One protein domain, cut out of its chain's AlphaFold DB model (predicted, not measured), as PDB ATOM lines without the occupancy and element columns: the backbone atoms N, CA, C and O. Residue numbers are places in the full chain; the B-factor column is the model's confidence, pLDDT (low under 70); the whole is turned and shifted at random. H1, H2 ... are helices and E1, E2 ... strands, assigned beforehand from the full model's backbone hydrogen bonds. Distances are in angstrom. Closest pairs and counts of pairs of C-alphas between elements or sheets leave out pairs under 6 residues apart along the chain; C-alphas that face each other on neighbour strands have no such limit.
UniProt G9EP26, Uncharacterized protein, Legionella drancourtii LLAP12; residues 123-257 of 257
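AT A GLANCE: This is residues 123 to 257 of the 257 residues of an uncharacterized protein of Legionella drancourtii LLAP12 (UniProt G9EP26). Long loops with little regular structure adjoin a strongly twisted meander, E1 E2 E3, antiparallel strands in chain order. H3 packs on it; H1 and H2 lie at its E1 edge. The 135 printed residues, mixed in class, H1 to H4 then E1 to E4, are compact: radius of gyration of the C-alphas 14.3 A, spans 41 by 37 by 30 A.

HOW THE PARTS SIT: E1, residues 211 to 217, and E2, residues 225 to 230, form a hairpin; N 214 and O 227 are 2.9 A apart. H3, residues 162 to 165, only just touches H4, residues 187 to 192, with 3 C-alpha pairs within 8 A. H1, residues 123 to 133, touches H2, residues 142 to 147; closest C-alphas 123 and 143, 5.3 A. H1, H2 and H4 have every O i to N i+4 pair within hydrogen-bond range.

IN THESE COORDINATES: E3 is residues 239 to 244; E4, residues 254 to 256, pairs with no named strand. C-alpha 123 is at (-18.158, 62.612, 116.835), C-alpha 256 at (-21.756, 52.307, 123.764).

THE WHOLE: The printed part has no cut; pLDDT is under 70 at residues 170 to 172 and 235 to 236.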
ATOM      1  N   THR A 123     -17.141  62.710 117.895       98.81
ATOM      2  CA  THR A 123     -18.158  62.612 116.835       98.81
ATOM      3  C   THR A 123     -19.196  63.722 116.960       98.81
ATOM      4  O   THR A 123     -19.590  64.301 115.949       98.81
ATOM      5  N   TYR A 124     -19.594  64.059 118.191       98.69
ATOM      6  CA  TYR A 124     -20.508  65.168 118.441       98.69
ATOM      7  C   TYR A 124     -19.910  66.500 117.976       98.69
ATOM      8  O   TYR A 124     -20.565  67.234 117.240       98.69
ATOM      9  N   LEU A 125     -18.659  66.792 118.345       98.75
ATOM     10  CA  LEU A 125     -17.976  68.035 117.965       98.75
ATOM     11  C   LEU A 125     -17.830  68.183 116.445       98.75
ATOM     12  O   LEU A 125     -18.142  69.242 115.899       98.75
ATOM     13  N   ILE A 126     -17.426  67.113 115.755       98.69
ATOM     14  CA  ILE A 126     -17.313  67.111 114.290       98.69
ATOM     15  C   ILE A 126     -18.683  67.356 113.651       98.69
ATOM     16  O   ILE A 126     -18.801  68.194 112.762       98.69
ATOM     17  N   TYR A 127     -19.727  66.668 114.126       98.44
ATOM     18  CA  TYR A 127     -21.085  66.824 113.605       98.44
ATOM     19  C   TYR A 127     -21.635  68.241 113.808       98.44
ATOM     20  O   TYR A 127     -22.276  68.795 112.912       98.44
ATOM     21  N   GLN A 128     -21.374  68.852 114.968       98.25
ATOM     22  CA  GLN A 128     -21.788  70.229 115.241       98.25
ATOM     23  C   GLN A 128     -21.147  71.217 114.266       98.25
ATOM     24  O   GLN A 128     -21.835  72.090 113.748       98.25
ATOM     25  N   ILE A 129     -19.855  71.076 113.983       97.62
ATOM     26  CA  ILE A 129     -19.168  72.015 113.096       97.62
ATOM     27  C   ILE A 129     -19.551  71.750 111.643       97.62
ATOM     28  O   ILE A 129     -20.186  72.594 111.016       97.62
ATOM     29  N   LEU A 130     -19.311  70.544 111.134       97.38
ATOM     30  CA  LEU A 130     -19.539  70.267 109.719       97.38
ATOM     31  C   LEU A 130     -21.023  70.351 109.349       97.38
ATOM     32  O   LEU A 130     -21.381  71.058 108.414       97.38
ATOM     33  N   THR A 131     -21.914  69.676 110.079       97.62
ATOM     34  CA  THR A 131     -23.333  69.624 109.691       97.62
ATOM     35  C   THR A 131     -24.153  70.770 110.258       97.62
ATOM     36  O   THR A 131     -24.931  71.369 109.517       97.62
ATOM     37  N   MET A 132     -24.034  71.079 111.552       96.75
ATOM     38  CA  MET A 132     -24.934  72.068 112.161       96.75
ATOM     39  C   MET A 132     -24.522  73.509 111.859       96.75
ATOM     40  O   MET A 132     -25.397  74.351 111.656       96.75
ATOM     41  N   GLN A 133     -23.223  73.800 111.826       96.31
ATOM     42  CA  GLN A 133     -22.715  75.140 111.544       96.31
ATOM     43  C   GLN A 133     -22.508  75.356 110.040       96.31
ATOM     44  O   GLN A 133     -23.013  76.334 109.491       96.31
ATOM     45  N   ASP A 134     -21.824  74.424 109.375       94.38
ATOM     46  CA  ASP A 134     -21.348  74.618 108.001       94.38
ATOM     47  C   ASP A 134     -22.223  73.917 106.942       94.38
ATOM     48  O   ASP A 134     -21.980  74.038 105.743       94.38
ATOM     49  N   SER A 135     -23.321  73.277 107.367       95.75
ATOM     50  CA  SER A 135     -24.345  72.662 106.500       95.75
ATOM     51  C   SER A 135     -23.838  71.542 105.581       95.75
ATOM     52  O   SER A 135     -24.459  71.240 104.558       95.75
ATOM     53  N   GLU A 136     -22.749  70.878 105.961       95.88
ATOM     54  CA  GLU A 136     -22.270  69.664 105.309       95.88
ATOM     55  C   GLU A 136     -23.262  68.515 105.510       95.88
ATOM     56  O   GLU A 136     -23.798  68.285 106.604       95.88
ATOM     57  N   LEU A 137     -23.493  67.742 104.452       96.81
ATOM     58  CA  LEU A 137     -24.394  66.602 104.515       96.81
ATOM     59  C   LEU A 137     -23.759  65.487 105.358       96.81
ATOM     60  O   LEU A 137     -22.702  64.974 105.025       96.81
ATOM     61  N   ALA A 138     -24.426  65.043 106.424       97.19
ATOM     62  CA  ALA A 138     -23.850  64.061 107.351       97.19
ATOM     63  C   ALA A 138     -23.322  62.783 106.665       97.19
ATOM     64  O   ALA A 138     -22.310  62.232 107.078       97.19
ATOM     65  N   SER A 139     -23.955  62.328 105.580       96.25
ATOM     66  CA  SER A 139     -23.538  61.125 104.852       96.25
ATOM     67  C   SER A 139     -22.257  61.278 104.017       96.25
ATOM     68  O   SER A 139     -21.815  60.285 103.443       96.25
ATOM     69  N   THR A 140     -21.684  62.479 103.877       96.50
ATOM     70  CA  THR A 140     -20.500  62.723 103.029       96.50
ATOM     71  C   THR A 140     -19.176  62.676 103.780       96.50
ATOM     72  O   THR A 140     -18.130  62.703 103.138       96.50
ATOM     73  N   TYR A 141     -19.194  62.557 105.108       97.94
ATOM     74  CA  TYR A 141     -17.987  62.469 105.930       97.94
ATOM     75  C   TYR A 141     -18.130  61.423 107.043       97.94
ATOM     76  O   TYR A 141     -19.233  61.056 107.454       97.94
ATOM     77  N   ALA A 142     -16.996  60.913 107.523       98.44
ATOM     78  CA  ALA A 142     -16.937  59.725 108.373       98.44
ATOM     79  C   ALA A 142     -17.750  59.845 109.677       98.44
ATOM     80  O   ALA A 142     -18.553  58.965 109.996       98.44
ATOM     81  N   ALA A 143     -17.568  60.936 110.426       98.62
ATOM     82  CA  ALA A 143     -18.249  61.134 111.704       98.62
ATOM     83  C   ALA A 143     -19.764  61.335 111.533       98.62
ATOM     84  O   ALA A 143     -20.543  60.773 112.301       98.62
ATOM     85  N   GLY A 144     -20.186  62.078 110.508       98.38
ATOM     86  CA  GLY A 144     -21.595  62.352 110.224       98.38
ATOM     87  C   GLY A 144     -22.358  61.101 109.810       98.38
ATOM     88  O   GLY A 144     -23.491  60.889 110.259       98.38
ATOM     89  N   LEU A 145     -21.710  60.230 109.030       98.38
ATOM     90  CA  LEU A 145     -22.258  58.933 108.659       98.38
ATOM     91  C   LEU A 145     -22.574  58.123 109.919       98.38
ATOM     92  O   LEU A 145     -23.691  57.637 110.072       98.38
ATOM     93  N   CYS A 146     -21.614  58.011 110.839       98.62
ATOM     94  CA  CYS A 146     -21.833  57.289 112.086       98.62
ATOM     95  C   CYS A 146     -22.882  57.957 112.979       98.62
ATOM     96  O   CYS A 146     -23.763  57.266 113.482       98.62
ATOM     97  N   ALA A 147     -22.836  59.284 113.122       98.19
ATOM     98  CA  ALA A 147     -23.739  60.056 113.976       98.19
ATOM     99  C   ALA A 147     -25.222  59.916 113.597       98.19
ATOM    100  O   ALA A 147     -26.093  60.063 114.452       98.19
ATOM    101  N   THR A 148     -25.508  59.659 112.319       97.31
ATOM    102  CA  THR A 148     -26.871  59.532 111.780       97.31
ATOM    103  C   THR A 148     -27.270  58.092 111.457       97.31
ATOM    104  O   THR A 148     -28.387  57.849 110.993       97.31
ATOM    105  N   SER A 149     -26.379  57.128 111.698       96.06
ATOM    106  CA  SER A 149     -26.600  55.734 111.324       96.06
ATOM    107  C   SER A 149     -27.647  55.055 112.207       96.06
ATOM    108  O   SER A 149     -27.703  55.273 113.417       96.06
ATOM    109  N   SER A 150     -28.447  54.181 111.594       95.56
ATOM    110  CA  SER A 150     -29.470  53.355 112.247       95.56
ATOM    111  C   SER A 150     -29.195  51.844 112.122       95.56
ATOM    112  O   SER A 150     -30.125  51.031 112.087       95.56
ATOM    113  N   MET A 151     -27.915  51.458 112.018       93.94
ATOM    114  CA  MET A 151     -27.490  50.058 111.852       93.94
ATOM    115  C   MET A 151     -28.052  49.158 112.953       93.94
ATOM    116  O   MET A 151     -28.034  49.506 114.137       93.94
ATOM    117  N   ASP A 152     -28.564  47.998 112.534       91.44
ATOM    118  CA  ASP A 152     -29.140  46.964 113.398       91.44
ATOM    119  C   ASP A 152     -30.242  47.469 114.352       91.44
ATOM    120  O   ASP A 152     -30.496  46.877 115.400       91.44
ATOM    121  N   GLY A 153     -30.922  48.562 113.980       94.50
ATOM    122  CA  GLY A 153     -32.005  49.164 114.760       94.50
ATOM    123  C   GLY A 153     -31.548  50.097 115.886       94.50
ATOM    124  O   GLY A 153     -32.394  50.593 116.629       94.50
ATOM    125  N   TYR A 154     -30.244  50.369 116.008       96.62
ATOM    126  CA  TYR A 154     -29.685  51.298 116.994       96.62
ATOM    127  C   TYR A 154     -29.276  52.613 116.341       96.62
ATOM    128  O   TYR A 154     -28.767  52.611 115.228       96.62
ATOM    129  N   ASN A 155     -29.454  53.730 117.045       95.94
ATOM    130  CA  ASN A 155     -29.215  55.088 116.539       95.94
ATOM    131  C   ASN A 155     -28.142  55.867 117.320       95.94
ATOM    132  O   ASN A 155     -27.962  57.058 117.092       95.94
ATOM    133  N   ASN A 156     -27.448  55.220 118.257       95.88
ATOM    134  CA  ASN A 156     -26.413  55.836 119.092       95.88
ATOM    135  C   ASN A 156     -24.989  55.482 118.624       95.88
ATOM    136  O   ASN A 156     -24.076  55.344 119.439       95.88
ATOM    137  N   TRP A 157     -24.813  55.307 117.311       98.31
ATOM    138  CA  TRP A 157     -23.519  55.041 116.692       98.31
ATOM    139  C   TRP A 157     -22.653  56.306 116.635       98.31
ATOM    140  O   TRP A 157     -23.144  57.433 116.555       98.31
ATOM    141  N   TYR A 158     -21.340  56.113 116.682       98.81
ATOM    142  CA  TYR A 158     -20.346  57.175 116.613       98.81
ATOM    143  C   TYR A 158     -19.076  56.694 115.914       98.81
ATOM    144  O   TYR A 158     -18.857  55.493 115.757       98.81
ATOM    145  N   LEU A 159     -18.241  57.628 115.465       98.81
ATOM    146  CA  LEU A 159     -16.923  57.310 114.938       98.81
ATOM    147  C   LEU A 159     -15.929  57.196 116.113       98.81
ATOM    148  O   LEU A 159     -15.760  58.165 116.860       98.81
ATOM    149  N   PRO A 160     -15.294  56.033 116.326       98.62
ATOM    150  CA  PRO A 160     -14.442  55.794 117.490       98.62
ATOM    151  C   PRO A 160     -13.231  56.730 117.524       98.62
ATOM    152  O   PRO A 160     -12.696  57.106 116.480       98.62
ATOM    153  N   ALA A 161     -12.807  57.125 118.723       98.12
ATOM    154  CA  ALA A 161     -11.553  57.840 118.928       98.12
ATOM    155  C   ALA A 161     -10.360  56.897 118.736       98.12
ATOM    156  O   ALA A 161     -10.488  55.675 118.813       98.12
ATOM    157  N   ILE A 162      -9.182  57.461 118.493       97.81
ATOM    158  CA  ILE A 162      -8.003  56.696 118.081       97.81
ATOM    159  C   ILE A 162      -7.597  55.598 119.084       97.81
ATOM    160  O   ILE A 162      -7.277  54.485 118.668       97.81
ATOM    161  N   CYS A 163      -7.719  55.826 120.398       97.38
ATOM    162  CA  CYS A 163      -7.426  54.796 121.404       97.38
ATOM    163  C   CYS A 163      -8.556  53.786 121.620       97.38
ATOM    164  O   CYS A 163      -8.335  52.772 122.275       97.38
ATOM    165  N   GLU A 164      -9.756  54.024 121.088       98.31
ATOM    166  CA  GLU A 164     -10.791  52.986 120.987       98.31
ATOM    167  C   GLU A 164     -10.495  52.035 119.807       98.31
ATOM    168  O   GLU A 164     -10.944  50.886 119.786       98.31
ATOM    169  N   MET A 165      -9.707  52.489 118.825       97.69
ATOM    170  CA  MET A 165      -9.331  51.713 117.641       97.69
ATOM    171  C   MET A 165      -8.096  50.856 117.872       97.69
ATOM    172  O   MET A 165      -8.147  49.654 117.618       97.69
ATOM    173  N   GLY A 166      -7.026  51.423 118.422       95.38
ATOM    174  CA  GLY A 166      -5.779  50.690 118.602       95.38
ATOM    175  C   GLY A 166      -4.916  51.185 119.750       95.38
ATOM    176  O   GLY A 166      -5.328  51.989 120.587       95.38
ATOM    177  N   TYR A 167      -3.693  50.666 119.779       93.25
ATOM    178  CA  TYR A 167      -2.618  51.090 120.666       93.25
ATOM    179  C   TYR A 167      -1.466  51.660 119.839       93.25
ATOM    180  O   TYR A 167      -1.273  51.306 118.678       93.25
ATOM    181  N   GLY A 168      -0.656  52.514 120.452       86.38
ATOM    182  CA  GLY A 168       0.425  53.191 119.759       86.38
ATOM    183  C   GLY A 168       1.250  54.038 120.715       86.38
ATOM    184  O   GLY A 168       0.719  54.667 121.636       86.38
ATOM    185  N   ALA A 169       2.563  54.039 120.490       72.25
ATOM    186  CA  ALA A 169       3.491  54.878 121.235       72.25
ATOM    187  C   ALA A 169       3.294  56.359 120.881       72.25
ATOM    188  O   ALA A 169       2.826  56.679 119.792       72.25
ATOM    189  N   SER A 170       3.708  57.254 121.787       69.69
ATOM    190  CA  SER A 170       3.575  58.702 121.614       69.69
ATOM    191  C   SER A 170       4.170  59.205 120.302       69.69
ATOM    192  O   SER A 170       5.372  59.448 120.197       69.69
ATOM    193  N   TYR A 171       3.301  59.432 119.326       68.06
ATOM    194  CA  TYR A 171       3.592  60.158 118.105       68.06
ATOM    195  C   TYR A 171       2.531  61.240 117.952       68.06
ATOM    196  O   TYR A 171       1.371  61.031 118.289       68.06
ATOM    197  N   GLY A 172       2.919  62.434 117.506       67.69
ATOM    198  CA  GLY A 172       1.950  63.483 117.179       67.69
ATOM    199  C   GLY A 172       1.068  64.005 118.332       67.69
ATOM    200  O   GLY A 172       0.131  64.745 118.063       67.69
ATOM    201  N   GLY A 173       1.344  63.644 119.593       74.75
ATOM    202  CA  GLY A 173       0.549  64.049 120.763       74.75
ATOM    203  C   GLY A 173      -0.490  63.030 121.251       74.75
ATOM    204  O   GLY A 173      -1.044  63.251 122.320       74.75
ATOM    205  N   VAL A 174      -0.689  61.914 120.540       85.94
ATOM    206  CA  VAL A 174      -1.569  60.804 120.953       85.94
ATOM    207  C   VAL A 174      -0.753  59.740 121.679       85.94
ATOM    208  O   VAL A 174       0.363  59.434 121.263       85.94
ATOM    209  N   ASN A 175      -1.284  59.153 122.753       90.06
ATOM    210  CA  ASN A 175      -0.678  57.991 123.409       90.06
ATOM    211  C   ASN A 175      -1.746  56.975 123.816       90.06
ATOM    212  O   ASN A 175      -2.391  57.129 124.852       90.06
ATOM    213  N   CYS A 176      -1.872  55.905 123.036       94.38
ATOM    214  CA  CYS A 176      -2.825  54.831 123.308       94.38
ATOM    215  C   CYS A 176      -2.197  53.636 124.036       94.38
ATOM    216  O   CYS A 176      -2.843  52.602 124.215       94.38
ATOM    217  N   GLY A 177      -0.952  53.772 124.500       93.00
ATOM    218  CA  GLY A 177      -0.223  52.732 125.215       93.00
ATOM    219  C   GLY A 177       0.415  51.713 124.272       93.00
ATOM    220  O   GLY A 177       0.858  52.039 123.174       93.00
ATOM    221  N   SER A 178       0.502  50.463 124.717       90.19
ATOM    222  CA  SER A 178       1.073  49.356 123.940       90.19
ATOM    223  C   SER A 178       0.101  48.188 123.864       90.19
ATOM    224  O   SER A 178      -0.874  48.154 124.609       90.19
ATOM    225  N   GLN A 179       0.400  47.187 123.034       86.69
ATOM    226  CA  GLN A 179      -0.395  45.958 122.970       86.69
ATOM    227  C   GLN A 179      -0.589  45.309 124.349       86.69
ATOM    228  O   GLN A 179      -1.673  44.849 124.687       86.69
ATOM    229  N   ALA A 180       0.471  45.279 125.162       87.50
ATOM    230  CA  ALA A 180       0.450  44.639 126.475       87.50
ATOM    231  C   ALA A 180      -0.241  45.488 127.555       87.50
ATOM    232  O   ALA A 180      -0.635  44.960 128.592       87.50
ATOM    233  N   SER A 181      -0.342  46.801 127.348       90.81
ATOM    234  CA  SER A 181      -0.932  47.740 128.303       90.81
ATOM    235  C   SER A 181      -1.536  48.927 127.551       90.81
ATOM    236  O   SER A 181      -0.956  50.022 127.564       90.81
ATOM    237  N   PRO A 182      -2.665  48.727 126.854       92.62
ATOM    238  CA  PRO A 182      -3.316  49.813 126.149       92.62
ATOM    239  C   PRO A 182      -3.987  50.757 127.151       92.62
ATOM    240  O   PRO A 182      -4.417  50.342 128.228       92.62
ATOM    241  N   VAL A 183      -4.088  52.038 126.798       93.50
ATOM    242  CA  VAL A 183      -4.746  53.053 127.646       93.50
ATOM    243  C   VAL A 183      -6.253  52.798 127.757       93.50
ATOM    244  O   VAL A 183      -6.856  53.101 128.785       93.50
ATOM    245  N   ALA A 184      -6.847  52.200 126.724       93.62
ATOM    246  CA  ALA A 184      -8.229  51.745 126.704       93.62
ATOM    247  C   ALA A 184      -8.346  50.390 125.989       93.62
ATOM    248  O   ALA A 184      -7.526  50.046 125.133       93.62
ATOM    249  N   GLN A 185      -9.385  49.622 126.324       96.31
ATOM    250  CA  GLN A 185      -9.773  48.449 125.536       96.31
ATOM    251  C   GLN A 185     -10.079  48.897 124.100       96.31
ATOM    252  O   GLN A 185     -10.843  49.839 123.903       96.31
ATOM    253  N   ASN A 186      -9.473  48.243 123.109       97.00
ATOM    254  CA  ASN A 186      -9.487  48.711 121.724       97.00
ATOM    255  C   ASN A 186      -9.683  47.576 120.721       97.00
ATOM    256  O   ASN A 186      -9.428  46.406 121.017       97.00
ATOM    257  N   MET A 187     -10.132  47.935 119.519       97.50
ATOM    258  CA  MET A 187     -10.418  46.977 118.451       97.50
ATOM    259  C   MET A 187      -9.185  46.176 118.016       97.50
ATOM    260  O   MET A 187      -9.300  44.965 117.828       97.50
ATOM    261  N   GLN A 188      -8.011  46.799 117.889       96.06
ATOM    262  CA  GLN A 188      -6.796  46.101 117.461       96.06
ATOM    263  C   GLN A 188      -6.449  44.955 118.422       96.06
ATOM    264  O   GLN A 188      -6.321  43.810 117.993       96.06
ATOM    265  N   SER A 189      -6.387  45.229 119.727       93.81
ATOM    266  CA  SER A 189      -6.027  44.221 120.736       93.81
ATOM    267  C   SER A 189      -7.111  43.157 120.886       93.81
ATOM    268  O   SER A 189      -6.820  41.965 120.950       93.81
ATOM    269  N   ASN A 190      -8.377  43.580 120.954       95.31
ATOM    270  CA  ASN A 190      -9.459  42.693 121.374       95.31
ATOM    271  C   ASN A 190     -10.139  41.954 120.217       95.31
ATOM    272  O   ASN A 190     -10.710  40.891 120.456       95.31
ATOM    273  N   LEU A 191     -10.052  42.462 118.982       95.62
ATOM    274  CA  LEU A 191     -10.653  41.842 117.795       95.62
ATOM    275  C   LEU A 191      -9.610  41.362 116.785       95.62
ATOM    276  O   LEU A 191      -9.730  40.248 116.273       95.62
ATOM    277  N   VAL A 192      -8.602  42.182 116.478       95.06
ATOM    278  CA  VAL A 192      -7.666  41.874 115.385       95.06
ATOM    279  C   VAL A 192      -6.585  40.897 115.831       95.06
ATOM    280  O   VAL A 192      -6.422  39.838 115.222       95.06
ATOM    281  N   ASP A 193      -5.907  41.197 116.936       91.75
ATOM    282  CA  ASP A 193      -4.854  40.346 117.492       91.75
ATOM    283  C   ASP A 193      -5.405  38.993 117.988       91.75
ATOM    284  O   ASP A 193      -4.703  37.982 117.949       91.75
ATOM    285  N   ASN A 194      -6.694  38.942 118.342       83.81
ATOM    286  CA  ASN A 194      -7.394  37.749 118.833       83.81
ATOM    287  C   ASN A 194      -8.135  36.949 117.744       83.81
ATOM    288  O   ASN A 194      -9.119  36.267 118.030       83.81
ATOM    289  N   GLY A 195      -7.664  36.996 116.496       84.50
ATOM    290  CA  GLY A 195      -8.192  36.156 115.411       84.50
ATOM    291  C   GLY A 195      -8.824  36.914 114.245       84.50
ATOM    292  O   GLY A 195      -9.560  36.309 113.468       84.50
ATOM    293  N   ASN A 196      -8.515  38.204 114.094       86.00
ATOM    294  CA  ASN A 196      -8.982  39.056 113.000       86.00
ATOM    295  C   ASN A 196     -10.511  39.096 112.843       86.00
ATOM    296  O   ASN A 196     -11.071  38.873 111.765       86.00
ATOM    297  N   ILE A 197     -11.199  39.365 113.946       90.31
ATOM    298  CA  ILE A 197     -12.657  39.400 114.003       90.31
ATOM    299  C   ILE A 197     -13.166  40.695 113.360       90.31
ATOM    300  O   ILE A 197     -12.660  41.782 113.625       90.31
ATOM    301  N   GLY A 198     -14.188  40.581 112.508       87.12
ATOM    302  CA  GLY A 198     -14.832  41.725 111.852       87.12
ATOM    303  C   GLY A 198     -14.157  42.217 110.569       87.12
ATOM    304  O   GLY A 198     -14.614  43.201 109.980       87.12
ATOM    305  N   GLY A 199     -13.111  41.521 110.105       91.94
ATOM    306  CA  GLY A 199     -12.498  41.756 108.795       91.94
ATOM    307  C   GLY A 199     -11.804  43.110 108.661       91.94
ATOM    308  O   GLY A 199     -11.634  43.593 107.542       91.94
ATOM    309  N   LEU A 200     -11.405  43.723 109.779       94.38
ATOM    310  CA  LEU A 200     -10.830  45.068 109.804       94.38
ATOM    311  C   LEU A 200      -9.543  45.166 108.975       94.38
ATOM    312  O   LEU A 200      -9.325  46.175 108.333       94.38
ATOM    313  N   THR A 201      -8.720  44.119 108.879       93.50
ATOM    314  CA  THR A 201      -7.464  44.191 108.100       93.50
ATOM    315  C   THR A 201      -7.656  44.201 106.581       93.50
ATOM    316  O   THR A 201      -6.714  44.481 105.845       93.50
ATOM    317  N   ALA A 202      -8.834  43.803 106.094       91.19
ATOM    318  CA  ALA A 202      -9.134  43.678 104.666       91.19
ATOM    319  C   ALA A 202     -10.268  44.606 104.209       91.19
ATOM    320  O   ALA A 202     -10.497  44.736 103.007       91.19
ATOM    321  N   GLY A 203     -10.985  45.218 105.152       89.50
ATOM    322  CA  GLY A 203     -12.032  46.186 104.871       89.50
ATOM    323  C   GLY A 203     -11.504  47.608 104.693       89.50
ATOM    324  O   GLY A 203     -10.301  47.857 104.569       89.50
ATOM    325  N   GLY A 204     -12.440  48.548 104.690       89.00
ATOM    326  CA  GLY A 204     -12.202  49.972 104.548       89.00
ATOM    327  C   GLY A 204     -12.197  50.393 103.084       89.00
ATOM    328  O   GLY A 204     -13.032  49.954 102.291       89.00
ATOM    329  N   ASN A 205     -11.262  51.269 102.719       90.38
ATOM    330  CA  ASN A 205     -11.057  51.626 101.321       90.38
ATOM    331  C   ASN A 205     -10.317  50.485 100.604       90.38
ATOM    332  O   ASN A 205      -9.228  50.088 101.006       90.38
ATOM    333  N   SER A 206     -10.879  49.999  99.500       90.69
ATOM    334  CA  SER A 206     -10.298  48.937  98.664       90.69
ATOM    335  C   SER A 206      -8.897  49.244  98.116       90.69
ATOM    336  O   SER A 206      -8.139  48.322  97.822       90.69
ATOM    337  N   SER A 207      -8.536  50.523  97.992       91.94
ATOM    338  CA  SER A 207      -7.206  50.979  97.562       91.94
ATOM    339  C   SER A 207      -6.197  51.041  98.712       91.94
ATOM    340  O   SER A 207      -4.992  50.995  98.477       91.94
ATOM    341  N   THR A 208      -6.677  51.145  99.951       91.12
ATOM    342  CA  THR A 208      -5.869  51.244 101.174       91.12
ATOM    343  C   THR A 208      -6.478  50.375 102.285       91.12
ATOM    344  O   THR A 208      -6.845  50.888 103.347       91.12
ATOM    345  N   PRO A 209      -6.596  49.049 102.065       93.69
ATOM    346  CA  PRO A 209      -7.289  48.157 102.991       93.69
ATOM    347  C   PRO A 209      -6.659  48.213 104.383       93.69
ATOM    348  O   PRO A 209      -5.449  48.396 104.520       93.69
ATOM    349  N   GLY A 210      -7.492  48.085 105.413       94.62
ATOM    350  CA  GLY A 210      -7.062  48.154 106.809       94.62
ATOM    351  C   GLY A 210      -6.968  49.563 107.391       94.62
ATOM    352  O   GLY A 210      -6.836  49.683 108.603       94.62
ATOM    353  N   ASN A 211      -7.065  50.624 106.581       96.06
ATOM    354  CA  ASN A 211      -6.998  52.005 107.068       96.06
ATOM    355  C   ASN A 211      -8.396  52.561 107.342       96.06
ATOM    356  O   ASN A 211      -9.240  52.609 106.442       96.06
ATOM    357  N   TYR A 212      -8.609  53.036 108.567       98.19
ATOM    358  CA  TYR A 212      -9.893  53.561 109.022       98.19
ATOM    359  C   TYR A 212      -9.743  54.887 109.732       98.19
ATOM    360  O   TYR A 212      -8.917  55.022 110.633       98.19
ATOM    361  N   TRP A 213     -10.606  55.836 109.384       98.44
ATOM    362  CA  TRP A 213     -10.693  57.084 110.124       98.44
ATOM    363  C   TRP A 213     -11.054  56.838 111.587       98.44
ATOM    364  O   TRP A 213     -11.943  56.043 111.886       98.44
ATOM    365  N   SER A 214     -10.393  57.578 112.476       98.56
ATOM    366  CA  SER A 214     -10.874  57.834 113.831       98.56
ATOM    367  C   SER A 214     -11.578  59.190 113.878       98.56
ATOM    368  O   SER A 214     -11.458  60.006 112.963       98.56
ATOM    369  N   SER A 215     -12.283  59.480 114.965       98.62
ATOM    370  CA  SER A 215     -12.827  60.817 115.226       98.62
ATOM    371  C   SER A 215     -11.808  61.788 115.836       98.62
ATOM    372  O   SER A 215     -12.125  62.958 116.039       98.62
ATOM    373  N   THR A 216     -10.584  61.342 116.119       97.94
ATOM    374  CA  THR A 216      -9.561  62.184 116.744       97.94
ATOM    375  C   THR A 216      -8.909  63.100 115.703       97.94
ATOM    376  O   THR A 216      -8.271  62.651 114.751       97.94
ATOM    377  N   GLU A 217      -9.062  64.408 115.883       97.06
ATOM    378  CA  GLU A 217      -8.394  65.445 115.096       97.06
ATOM    379  C   GLU A 217      -6.928  65.583 115.533       97.06
ATOM    380  O   GLU A 217      -6.603  65.452 116.715       97.06
ATOM    381  N   SER A 218      -6.017  65.860 114.598       94.44
ATOM    382  CA  SER A 218      -4.627  66.138 114.961       94.44
ATOM    383  C   SER A 218      -4.516  67.513 115.609       94.44
ATOM    384  O   SER A 218      -4.710  68.532 114.952       94.44
ATOM    385  N   SER A 219      -4.126  67.561 116.881       93.38
ATOM    386  CA  SER A 219      -3.883  68.825 117.587       93.38
ATOM    387  C   SER A 219      -2.667  69.594 117.051       93.38
ATOM    388  O   SER A 219      -2.572  70.804 117.244       93.38
ATOM    389  N   GLN A 220      -1.750  68.919 116.349       91.69
ATOM    390  CA  GLN A 220      -0.580  69.550 115.728       91.69
ATOM    391  C   GLN A 220      -0.929  70.273 114.426       91.69
ATOM    392  O   GLN A 220      -0.379  71.337 114.145       91.69
ATOM    393  N   TYR A 221      -1.847  69.702 113.642       92.38
ATOM    394  CA  TYR A 221      -2.263  70.236 112.345       92.38
ATOM    395  C   TYR A 221      -3.790  70.140 112.185       92.38
ATOM    396  O   TYR A 221      -4.272  69.391 111.325       92.38
ATOM    397  N   PRO A 222      -4.565  70.880 113.000       94.12
ATOM    398  CA  PRO A 222      -6.014  70.702 113.081       94.12
ATOM    399  C   PRO A 222      -6.743  71.144 111.812       94.12
ATOM    400  O   PRO A 222      -7.760  70.562 111.459       94.12
ATOM    401  N   SER A 223      -6.208  72.094 111.042       94.19
ATOM    402  CA  SER A 223      -6.803  72.497 109.757       94.19
ATOM    403  C   SER A 223      -6.452  71.562 108.592       94.19
ATOM    404  O   SER A 223      -6.737  71.872 107.435       94.19
ATOM    405  N   PHE A 224      -5.792  70.432 108.859       93.44
ATOM    406  CA  PHE A 224      -5.235  69.585 107.807       93.44
ATOM    407  C   PHE A 224      -5.439  68.097 108.024       93.44
ATOM    408  O   PHE A 224      -5.833  67.405 107.088       93.44
ATOM    409  N   SER A 225      -5.153  67.596 109.225       94.38
ATOM    410  CA  SER A 225      -5.014  66.161 109.452       94.38
ATOM    411  C   SER A 225      -5.887  65.641 110.582       94.38
ATOM    412  O   SER A 225      -6.182  66.341 111.553       94.38
ATOM    413  N   ALA A 226      -6.285  64.384 110.441       96.56
ATOM    414  CA  ALA A 226      -6.965  63.606 111.461       96.56
ATOM    415  C   ALA A 226      -6.268  62.258 111.625       96.56
ATOM    416  O   ALA A 226      -5.497  61.834 110.758       96.56
ATOM    417  N   TRP A 227      -6.519  61.600 112.749       97.44
ATOM    418  CA  TRP A 227      -5.938  60.305 113.062       97.44
ATOM    419  C   TRP A 227      -6.716  59.170 112.409       97.44
ATOM    420  O   TRP A 227      -7.949  59.188 112.344       97.44
ATOM    421  N   PHE A 228      -5.989  58.152 111.977       96.69
ATOM    422  CA  PHE A 228      -6.523  56.897 111.479       96.69
ATOM    423  C   PHE A 228      -5.778  55.724 112.124       96.69
ATOM    424  O   PHE A 228      -4.611  55.843 112.508       96.69
ATOM    425  N   GLU A 229      -6.458  54.589 112.216       96.31
ATOM    426  CA  GLU A 229      -5.852  53.312 112.594       96.31
ATOM    427  C   GLU A 229      -5.617  52.484 111.333       96.31
ATOM    428  O   GLU A 229      -6.517  52.344 110.495       96.31
ATOM    429  N   TYR A 230      -4.416  51.924 111.208       95.25
ATOM    430  CA  TYR A 230      -4.147  50.829 110.290       95.25
ATOM    431  C   TYR A 230      -4.203  49.500 111.043       95.25
ATOM    432  O   TYR A 230      -3.292  49.169 111.804       95.25
ATOM    433  N   PHE A 231      -5.248  48.715 110.786       95.69
ATOM    434  CA  PHE A 231      -5.406  47.386 111.364       95.69
ATOM    435  C   PHE A 231      -4.596  46.348 110.591       95.69
ATOM    436  O   PHE A 231      -4.771  46.165 109.383       95.69
ATOM    437  N   ALA A 232      -3.782  45.580 111.309       93.19
ATOM    438  CA  ALA A 232      -3.039  44.457 110.748       93.19
ATOM    439  C   ALA A 232      -2.916  43.312 111.752       93.19
ATOM    440  O   ALA A 232      -2.925  43.519 112.963       93.19
ATOM    441  N   THR A 233      -2.772  42.087 111.248       88.00
ATOM    442  CA  THR A 233      -2.459  40.929 112.088       88.00
ATOM    443  C   THR A 233      -0.965  40.892 112.426       88.00
ATOM    444  O   THR A 233      -0.120  41.361 111.660       88.00
ATOM    445  N   GLY A 234      -0.622  40.297 113.572       70.06
ATOM    446  CA  GLY A 234       0.772  40.026 113.943       70.06
ATOM    447  C   GLY A 234       1.399  40.982 114.962       70.06
ATOM    448  O   GLY A 234       2.622  41.076 114.991       70.06
ATOM    449  N   GLY A 235       0.605  41.675 115.792       59.28
ATOM    450  CA  GLY A 235       1.030  42.314 117.056       59.28
ATOM    451  C   GLY A 235       2.055  43.457 116.991       59.28
ATOM    452  O   GLY A 235       2.410  44.018 118.022       59.28
ATOM    453  N   GLY A 236       2.543  43.816 115.804       62.97
ATOM    454  CA  GLY A 236       3.459  44.946 115.602       62.97
ATOM    455  C   GLY A 236       3.385  45.586 114.215       62.97
ATOM    456  O   GLY A 236       4.175  46.475 113.915       62.97
ATOM    457  N   SER A 237       2.463  45.121 113.368       83.00
ATOM    458  CA  SER A 237       2.242  45.656 112.018       83.00
ATOM    459  C   SER A 237       1.147  46.723 111.979       83.00
ATOM    460  O   SER A 237       1.076  47.475 111.009       83.00
ATOM    461  N   SER A 238       0.274  46.763 112.992       91.75
ATOM    462  CA  SER A 238      -0.719  47.826 113.136       91.75
ATOM    463  C   SER A 238      -0.037  49.114 113.573       91.75
ATOM    464  O   SER A 238       0.994  49.084 114.252       91.75
ATOM    465  N   TYR A 239      -0.598  50.251 113.184       92.25
ATOM    466  CA  TYR A 239      -0.076  51.539 113.617       92.25
ATOM    467  C   TYR A 239      -1.143  52.626 113.588       92.25
ATOM    468  O   TYR A 239      -2.097  52.592 112.811       92.25
ATOM    469  N   GLN A 240      -0.891  53.645 114.401       93.62
ATOM    470  CA  GLN A 240      -1.647  54.886 114.429       93.62
ATOM    471  C   GLN A 240      -0.928  55.923 113.580       93.62
ATOM    472  O   GLN A 240       0.258  56.201 113.781       93.62
ATOM    473  N   GLY A 241      -1.642  56.480 112.610       92.62
ATOM    474  CA  GLY A 241      -1.137  57.512 111.718       92.62
ATOM    475  C   GLY A 241      -2.072  58.708 111.684       92.62
ATOM    476  O   GLY A 241      -3.207  58.643 112.145       92.62
ATOM    477  N   HIS A 242      -1.604  59.807 111.107       91.75
ATOM    478  CA  HIS A 242      -2.483  60.897 110.707       91.75
ATOM    479  C   HIS A 242      -2.340  61.146 109.214       91.75
ATOM    480  O   HIS A 242      -1.255  61.027 108.642       91.75
ATOM    481  N   GLY A 243      -3.461  61.456 108.581       92.44
ATOM    482  CA  GLY A 243      -3.554  61.727 107.155       92.44
ATOM    483  C   GLY A 243      -4.375  62.979 106.917       92.44
ATOM    484  O   GLY A 243      -5.035  63.480 107.831       92.44
ATOM    485  N   ASN A 244      -4.331  63.485 105.691       95.12
ATOM    486  CA  ASN A 244      -5.129  64.639 105.314       95.12
ATOM    487  C   ASN A 244      -6.617  64.306 105.450       95.12
ATOM    488  O   ASN A 244      -7.051  63.219 105.069       95.12
ATOM    489  N   LYS A 245      -7.409  65.252 105.951       96.62
ATOM    490  CA  LYS A 245      -8.847  65.056 106.175       96.62
ATOM    491  C   LYS A 245      -9.656  64.811 104.894       96.62
ATOM    492  O   LYS A 245     -10.769  64.303 104.989       96.62
ATOM    493  N   ASP A 246      -9.090  65.111 103.725       94.56
ATOM    494  CA  ASP A 246      -9.661  64.856 102.397       94.56
ATOM    495  C   ASP A 246      -9.324  63.460 101.835       94.56
ATOM    496  O   ASP A 246      -9.785  63.095 100.753       94.56
ATOM    497  N   PHE A 247      -8.546  62.640 102.553       94.56
ATOM    498  CA  PHE A 247      -8.286  61.265 102.138       94.56
ATOM    499  C   PHE A 247      -9.510  60.372 102.340       94.56
ATOM    500  O   PHE A 247     -10.201  60.414 103.358       94.56
ATOM    501  N   LEU A 248      -9.738  59.495 101.366       95.56
ATOM    502  CA  LEU A 248     -10.773  58.478 101.437       95.56
ATOM    503  C   LEU A 248     -10.250  57.270 102.216       95.56
ATOM    504  O   LEU A 248      -9.457  56.498 101.678       95.56
ATOM    505  N   LEU A 249     -10.708  57.073 103.451       97.25
ATOM    506  CA  LEU A 249     -10.384  55.894 104.262       97.25
ATOM    507  C   LEU A 249     -11.654  55.133 104.654       97.25
ATOM    508  O   LEU A 249     -12.778  55.592 104.436       97.25
ATOM    509  N   GLY A 250     -11.475  53.938 105.212       97.94
ATOM    510  CA  GLY A 250     -12.567  53.152 105.764       97.94
ATOM    511  C   GLY A 250     -13.279  53.867 106.909       97.94
ATOM    512  O   GLY A 250     -12.694  54.677 107.626       97.94
ATOM    513  N   VAL A 251     -14.551  53.522 107.112       98.25
ATOM    514  CA  VAL A 251     -15.340  53.994 108.254       98.25
ATOM    515  C   VAL A 251     -15.977  52.799 108.929       98.25
ATOM    516  O   VAL A 251     -16.667  52.006 108.282       98.25
ATOM    517  N   ARG A 252     -15.758  52.686 110.237       97.88
ATOM    518  CA  ARG A 252     -16.382  51.664 111.065       97.88
ATOM    519  C   ARG A 252     -16.909  52.295 112.343       97.88
ATOM    520  O   ARG A 252     -16.135  52.759 113.173       97.88
ATOM    521  N   CYS A 253     -18.229  52.338 112.481       98.62
ATOM    522  CA  CYS A 253     -18.850  52.983 113.631       98.62
ATOM    523  C   CYS A 253     -18.822  52.090 114.875       98.62
ATOM    524  O   CYS A 253     -18.957  50.868 114.785       98.62
ATOM    525  N   ALA A 254     -18.704  52.719 116.037       98.56
ATOM    526  CA  ALA A 254     -18.806  52.108 117.352       98.56
ATOM    527  C   ALA A 254     -20.054  52.603 118.095       98.56
ATOM    528  O   ALA A 254     -20.685  53.581 117.694       98.56
ATOM    529  N   ARG A 255     -20.437  51.898 119.159       97.56
ATOM    530  CA  ARG A 255     -21.626  52.195 119.962       97.56
ATOM    531  C   ARG A 255     -21.424  51.745 121.399       97.56
ATOM    532  O   ARG A 255     -21.023  50.606 121.634       97.56
ATOM    533  N   ALA A 256     -21.741  52.628 122.341       95.94
ATOM    534  CA  ALA A 256     -21.756  52.307 123.764       95.94
ATOM    535  C   ALA A 256     -23.034  51.528 124.125       95.94
ATOM    536  O   ALA A 256     -24.102  51.786 123.548       95.94
ATOM    537  N   LEU A 257     -22.897  50.575 125.048       93.88
ATOM    538  CA  LEU A 257     -23.957  49.699 125.557       93.88
ATOM    539  C   LEU A 257     -24.625  50.260 126.812       93.88
ATOM    540  O   LEU A 257     -23.899  50.806 127.670       93.88
TER     541      LEU A 257